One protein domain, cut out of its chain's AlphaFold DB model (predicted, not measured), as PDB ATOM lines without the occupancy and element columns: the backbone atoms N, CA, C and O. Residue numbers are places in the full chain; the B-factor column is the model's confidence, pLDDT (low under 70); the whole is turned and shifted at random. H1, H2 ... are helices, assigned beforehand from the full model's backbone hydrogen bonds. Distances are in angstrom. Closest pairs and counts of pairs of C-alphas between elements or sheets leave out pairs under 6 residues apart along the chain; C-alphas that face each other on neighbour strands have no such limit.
ATOM      1  N   ARG A 470     -36.182  31.662 -35.764       95.56
ATOM      2  CA  ARG A 470     -37.466  31.024 -35.414       95.56
ATOM      3  C   ARG A 470     -37.824  29.882 -36.366       95.56
ATOM      4  O   ARG A 470     -38.303  28.845 -35.911       95.56
ATOM      5  N   LYS A 471     -37.600  30.045 -37.674       95.31
ATOM      6  CA  LYS A 471     -37.827  28.968 -38.651       95.31
ATOM      7  C   LYS A 471     -36.925  27.763 -38.394       95.31
ATOM      8  O   LYS A 471     -37.433  26.646 -38.344       95.31
ATOM      9  N   ILE A 472     -35.634  27.991 -38.143       95.19
ATOM     10  CA  ILE A 472     -34.686  26.930 -37.778       95.19
ATOM     11  C   ILE A 472     -35.190  26.198 -36.528       95.19
ATOM     12  O   ILE A 472     -35.324  24.978 -36.562       95.19
ATOM     13  N   CYS A 473     -35.564  26.909 -35.458       94.56
ATOM     14  CA  CYS A 473     -36.096  26.270 -34.249       94.56
ATOM     15  C   CYS A 473     -37.320  25.383 -34.539       94.56
ATOM     16  O   CYS A 473     -37.363  24.222 -34.127       94.56
ATOM     17  N   ARG A 474     -38.283  25.883 -35.327       93.31
ATOM     18  CA  ARG A 474     -39.478  25.119 -35.735       93.31
ATOM     19  C   ARG A 474     -39.123  23.874 -36.543       93.31
ATOM     20  O   ARG A 474     -39.739  22.828 -36.346       93.31
ATOM     21  N   ARG A 475     -38.121  23.959 -37.422       93.06
ATOM     22  CA  ARG A 475     -37.651  22.826 -38.231       93.06
ATOM     23  C   ARG A 475     -37.106  21.692 -37.359       93.06
ATOM     24  O   ARG A 475     -37.374  20.528 -37.648       93.06
ATOM     25  N   TYR A 476     -36.436  22.035 -36.259       92.00
ATOM     26  CA  TYR A 476     -35.967  21.093 -35.236       92.00
ATOM     27  C   TYR A 476     -37.020  20.765 -34.163       92.00
ATOM     28  O   TYR A 476     -36.724  20.023 -33.232       92.00
ATOM     29  N   LYS A 477     -38.263  21.250 -34.312       92.25
ATOM     30  CA  LYS A 477     -39.379  21.038 -33.372       92.25
ATOM     31  C   LYS A 477     -39.083  21.529 -31.950       92.25
ATOM     32  O   LYS A 477     -39.572  20.954 -30.980       92.25
ATOM     33  N   ILE A 478     -38.292  22.589 -31.837       92.75
ATOM     34  CA  ILE A 478     -37.984  23.226 -30.557       92.75
ATOM     35  C   ILE A 478     -39.196  24.066 -30.127       92.75
ATOM     36  O   ILE A 478     -39.759  24.770 -30.977       92.75
ATOM     37  N   PRO A 479     -39.618  23.990 -28.850       90.06
ATOM     38  CA  PRO A 479     -40.655  24.859 -28.295       90.06
ATOM     39  C   PRO A 479     -40.368  26.348 -28.509       90.06
ATOM     40  O   PRO A 479     -39.242  26.755 -28.791       90.06
ATOM     41  N   GLU A 480     -41.400  27.181 -28.400       87.75
ATOM     42  CA  GLU A 480     -41.238  28.616 -28.615       87.75
ATOM     43  C   GLU A 480     -40.314  29.230 -27.556       87.75
ATOM     44  O   GLU A 480     -40.573  29.166 -26.358       87.75
ATOM     45  N   LEU A 481     -39.217  29.819 -28.031       90.75
ATOM     46  CA  LEU A 481     -38.247  30.546 -27.225       90.75
ATOM     47  C   LEU A 481     -38.537  32.049 -27.310       90.75
ATOM     48  O   LEU A 481     -38.967  32.552 -28.355       90.75
ATOM     49  N   ASN A 482     -38.256  32.778 -26.229       91.44
ATOM     50  CA  ASN A 482     -38.312  34.239 -26.253       91.44
ATOM     51  C   ASN A 482     -37.204  34.824 -27.154       91.44
ATOM     52  O   ASN A 482     -36.238  34.150 -27.519       91.44
ATOM     53  N   GLU A 483     -37.372  36.087 -27.547       92.00
ATOM     54  CA  GLU A 483     -36.461  36.755 -28.480       92.00
ATOM     55  C   GLU A 483     -35.025  36.832 -27.950       92.00
ATOM     56  O   GLU A 483     -34.095  36.484 -28.679       92.00
ATOM     57  N   ASP A 484     -34.854  37.173 -26.671       89.81
ATOM     58  CA  ASP A 484     -33.541  37.296 -26.034       89.81
ATOM     59  C   ASP A 484     -32.758  35.976 -26.086       89.81
ATOM     60  O   ASP A 484     -31.600  35.949 -26.504       89.81
ATOM     61  N   THR A 485     -33.410  34.856 -25.764       90.38
ATOM     62  CA  THR A 485     -32.808  33.513 -25.783       90.38
ATOM     63  C   THR A 485     -32.449  33.088 -27.205       90.38
ATOM     64  O   THR A 485     -31.363  32.567 -27.454       90.38
ATOM     65  N   ILE A 486     -33.333  33.352 -28.174       91.25
ATOM     66  CA  ILE A 486     -33.084  33.028 -29.586       91.25
ATOM     67  C   ILE A 486     -31.888  33.809 -30.135       91.25
ATOM     68  O   ILE A 486     -31.131  33.282 -30.955       91.25
ATOM     69  N   MET A 487     -31.731  35.070 -29.732       89.19
ATOM     70  CA  MET A 487     -30.693  35.963 -30.244       89.19
ATOM     71  C   MET A 487     -29.358  35.840 -29.501       89.19
ATOM     72  O   MET A 487     -28.343  36.275 -30.046       89.19
ATOM     73  N   MET A 488     -29.349  35.203 -28.326       88.50
ATOM     74  CA  MET A 488     -28.212  35.122 -27.404       88.50
ATOM     75  C   MET A 488     -26.929  34.585 -28.053       88.50
ATOM     76  O   MET A 488     -25.880  35.219 -27.983       88.50
ATOM     77  N   TYR A 489     -27.015  33.443 -28.744       87.38
ATOM     78  CA  TYR A 489     -25.846  32.754 -29.293       87.38
ATOM     79  C   TYR A 489     -25.798  32.784 -30.826       87.38
ATOM     80  O   TYR A 489     -26.771  32.468 -31.515       87.38
ATOM     81  N   ASN A 490     -24.627  33.081 -31.399       86.62
ATOM     82  CA  ASN A 490     -24.395  32.965 -32.849       86.62
ATOM     83  C   ASN A 490     -24.321  31.503 -33.333       86.62
ATOM     84  O   ASN A 490     -24.471  31.243 -34.526       86.62
ATOM     85  N   CYS A 491     -24.137  30.547 -32.419       88.00
ATOM     86  CA  CYS A 491     -24.129  29.112 -32.693       88.00
ATOM     87  C   CYS A 491     -25.514  28.448 -32.561       88.00
ATOM     88  O   CYS A 491     -25.586  27.226 -32.460       88.00
ATOM     89  N   LEU A 492     -26.615  29.218 -32.594       92.50
ATOM     90  CA  LEU A 492     -27.984  28.688 -32.500       92.50
ATOM     91  C   LEU A 492     -28.230  27.445 -33.384       92.50
ATOM     92  O   LEU A 492     -28.793  26.485 -32.865       92.50
ATOM     93  N   PRO A 493     -27.789  27.381 -34.662       92.19
ATOM     94  CA  PRO A 493     -27.975  26.172 -35.464       92.19
ATOM     95  C   PRO A 493     -27.386  24.907 -34.818       92.19
ATOM     96  O   PRO A 493     -28.017  23.854 -34.859       92.19
ATOM     97  N   LEU A 494     -26.210  25.001 -34.190       91.19
ATOM     98  CA  LEU A 494     -25.593  23.888 -33.465       91.19
ATOM     99  C   LEU A 494     -26.365  23.527 -32.192       91.19
ATOM    100  O   LEU A 494     -26.529  22.340 -31.900       91.19
ATOM    101  N   LEU A 495     -26.859  24.532 -31.462       92.31
ATOM    102  CA  LEU A 495     -27.692  24.309 -30.279       92.31
ATOM    103  C   LEU A 495     -28.961  23.538 -30.651       92.31
ATOM    104  O   LEU A 495     -29.289  22.565 -29.979       92.31
ATOM    105  N   CYS A 496     -29.604  23.901 -31.764       92.44
ATOM    106  CA  CYS A 496     -30.794  23.213 -32.262       92.44
ATOM    107  C   CYS A 496     -30.527  21.755 -32.656       92.44
ATOM    108  O   CYS A 496     -31.365  20.892 -32.415       92.44
ATOM    109  N   VAL A 497     -29.366  21.475 -33.256       90.25
ATOM    110  CA  VAL A 497     -28.955  20.108 -33.623       90.25
ATOM    111  C   VAL A 497     -28.698  19.244 -32.390       90.25
ATOM    112  O   VAL A 497     -28.998  18.053 -32.410       90.25
ATOM    113  N   SER A 498     -28.124  19.837 -31.344       87.88
ATOM    114  CA  SER A 498     -27.683  19.115 -30.145       87.88
ATOM    115  C   SER A 498     -28.779  19.000 -29.078       87.88
ATOM    116  O   SER A 498     -28.636  18.218 -28.142       87.88
ATOM    117  N   TYR A 499     -29.880  19.741 -29.238       90.56
ATOM    118  CA  TYR A 499     -31.001  19.759 -28.305       90.56
ATOM    119  C   TYR A 499     -31.700  18.397 -28.210       90.56
ATOM    120  O   TYR A 499     -32.038  17.765 -29.217       90.56
ATOM    121  N   SER A 500     -31.978  17.973 -26.976       79.56
ATOM    122  CA  SER A 500     -32.789  16.795 -26.685       79.56
ATOM    123  C   SER A 500     -34.122  17.197 -26.063       79.56
ATOM    124  O   SER A 500     -34.151  17.929 -25.082       79.56
ATOM    125  N   ASN A 501     -35.232  16.608 -26.521       77.69
ATOM    126  CA  ASN A 501     -36.575  16.850 -25.959       77.69
ATOM    127  C   ASN A 501     -36.743  16.438 -24.477       77.69
ATOM    128  O   ASN A 501     -37.850  16.507 -23.950       77.69
ATOM    129  N   LYS A 502     -35.689  15.929 -23.833       78.25
ATOM    130  CA  LYS A 502     -35.656  15.584 -22.406       78.25
ATOM    131  C   LYS A 502     -35.136  16.724 -21.527       78.25
ATOM    132  O   LYS A 502     -35.239  16.615 -20.312       78.25
ATOM    133  N   GLU A 503     -34.523  17.743 -22.119       79.44
ATOM    134  CA  GLU A 503     -33.958  18.890 -21.408       79.44
ATOM    135  C   GLU A 503     -35.011  19.993 -21.269       79.44
ATOM    136  O   GLU A 503     -35.912  20.106 -22.106       79.44
ATOM    137  N   ASP A 504     -34.903  20.811 -20.219       87.12
ATOM    138  CA  ASP A 504     -35.687  22.041 -20.154       87.12
ATOM    139  C   ASP A 504     -35.236  22.967 -21.288       87.12
ATOM    140  O   ASP A 504     -34.050  23.268 -21.441       87.12
ATOM    141  N   THR A 505     -36.183  23.377 -22.130       87.38
ATOM    142  CA  THR A 505     -35.862  24.118 -23.348       87.38
ATOM    143  C   THR A 505     -35.254  25.479 -23.028       87.38
ATOM    144  O   THR A 505     -34.262  25.861 -23.639       87.38
ATOM    145  N   ILE A 506     -35.832  26.231 -22.093       85.50
ATOM    146  CA  ILE A 506     -35.367  27.594 -21.822       85.50
ATOM    147  C   ILE A 506     -33.987  27.539 -21.182       85.50
ATOM    148  O   ILE A 506     -33.095  28.279 -21.605       85.50
ATOM    149  N   ASP A 507     -33.802  26.643 -20.214       85.88
ATOM    150  CA  ASP A 507     -32.525  26.488 -19.537       85.88
ATOM    151  C   ASP A 507     -31.419  26.034 -20.498       85.88
ATOM    152  O   ASP A 507     -30.381  26.686 -20.570       85.88
ATOM    153  N   TYR A 508     -31.667  25.033 -21.351       90.12
ATOM    154  CA  TYR A 508     -30.668  24.560 -22.315       90.12
ATOM    155  C   TYR A 508     -30.177  25.664 -23.266       90.12
ATOM    156  O   TYR A 508     -28.977  25.788 -23.513       90.12
ATOM    157  N   PHE A 509     -31.087  26.474 -23.822       90.56
ATOM    158  CA  PHE A 509     -30.695  27.533 -24.760       90.56
ATOM    159  C   PHE A 509     -30.108  28.765 -24.059       90.56
ATOM    160  O   PHE A 509     -29.319  29.482 -24.673       90.56
ATOM    161  N   SER A 510     -30.459  28.998 -22.793       87.94
ATOM    162  CA  SER A 510     -29.897  30.089 -21.987       87.94
ATOM    163  C   SER A 510     -28.538  29.728 -21.383       87.94
ATOM    164  O   SER A 510     -27.700  30.613 -21.203       87.94
TER     165      SER A 510
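This is residues 470 to 510 of the 732 residues of an uncharacterized protein of Mytilus coruscus (UniProt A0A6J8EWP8). Four short helices make a small, compact cluster: H1 and H3 run the same way, roughly side by side, and H2 crosses near the ends where both begin. H4 packs on H2 and lies well away from H1. The printed part has 41 residues with four named helices, H1, H2, H3 and H4 along the chain, and no named strand; the class is all helix. It is compact, with a radius of gyration of the C-alphas of 9.0 A, and its outline is rounded, spanning 22 by 19 by 16 A.

Start at H3, residues 492 to 498, the longest helix. It only just touches H1, residues 470 to 475, with 3 pairs of C-alphas within 8 A; the closest, those of Cys 473 and Cys 496, are 6.4 A apart. The two run the same way at a shallow tilt of 24 degrees. Now look at Ile 486 in H2, residues 483 to 488: its C-alpha is 7.6 A from that of Arg 470 and 7.3 A from that of Leu 492, the closest pairs of H2 with H1 and with H3. H2 is close to but not clearly touching both, about perpendicular at 82 degrees to H1 and 83 degrees to H3. H4, residues 505 to 510, touches H2, closest at the C-alphas of Thr 485 and Ser 510, 5.9 A, with a steep tilt of 48 degrees. H1 and H4 are apart. In H1, H2, H3 and H4 every O i to N i+4 pair is within hydrogen-bond range.

Find C-alpha 492 at (-27.984, 28.688, -32.500); from there H3 runs 9.9 A to C-alpha 498. H1 begins at C-alpha 470, (-37.466, 31.024, -35.414), and is 8.7 A long. H2 and H4 are each 8.5 A long, and H4 ends at C-alpha 510, (-29.897, 30.089, -21.987).

The two C-alphas farthest apart, those of Asn 490 and Lys 502, are 23.2 A apart. The printed part has no cut; the link from H2 to H3 is tight, those from H1 to H2 and from H3 to H4 are short. The mean pLDDT of the printed part is 89.4, and no printed residue is under 70.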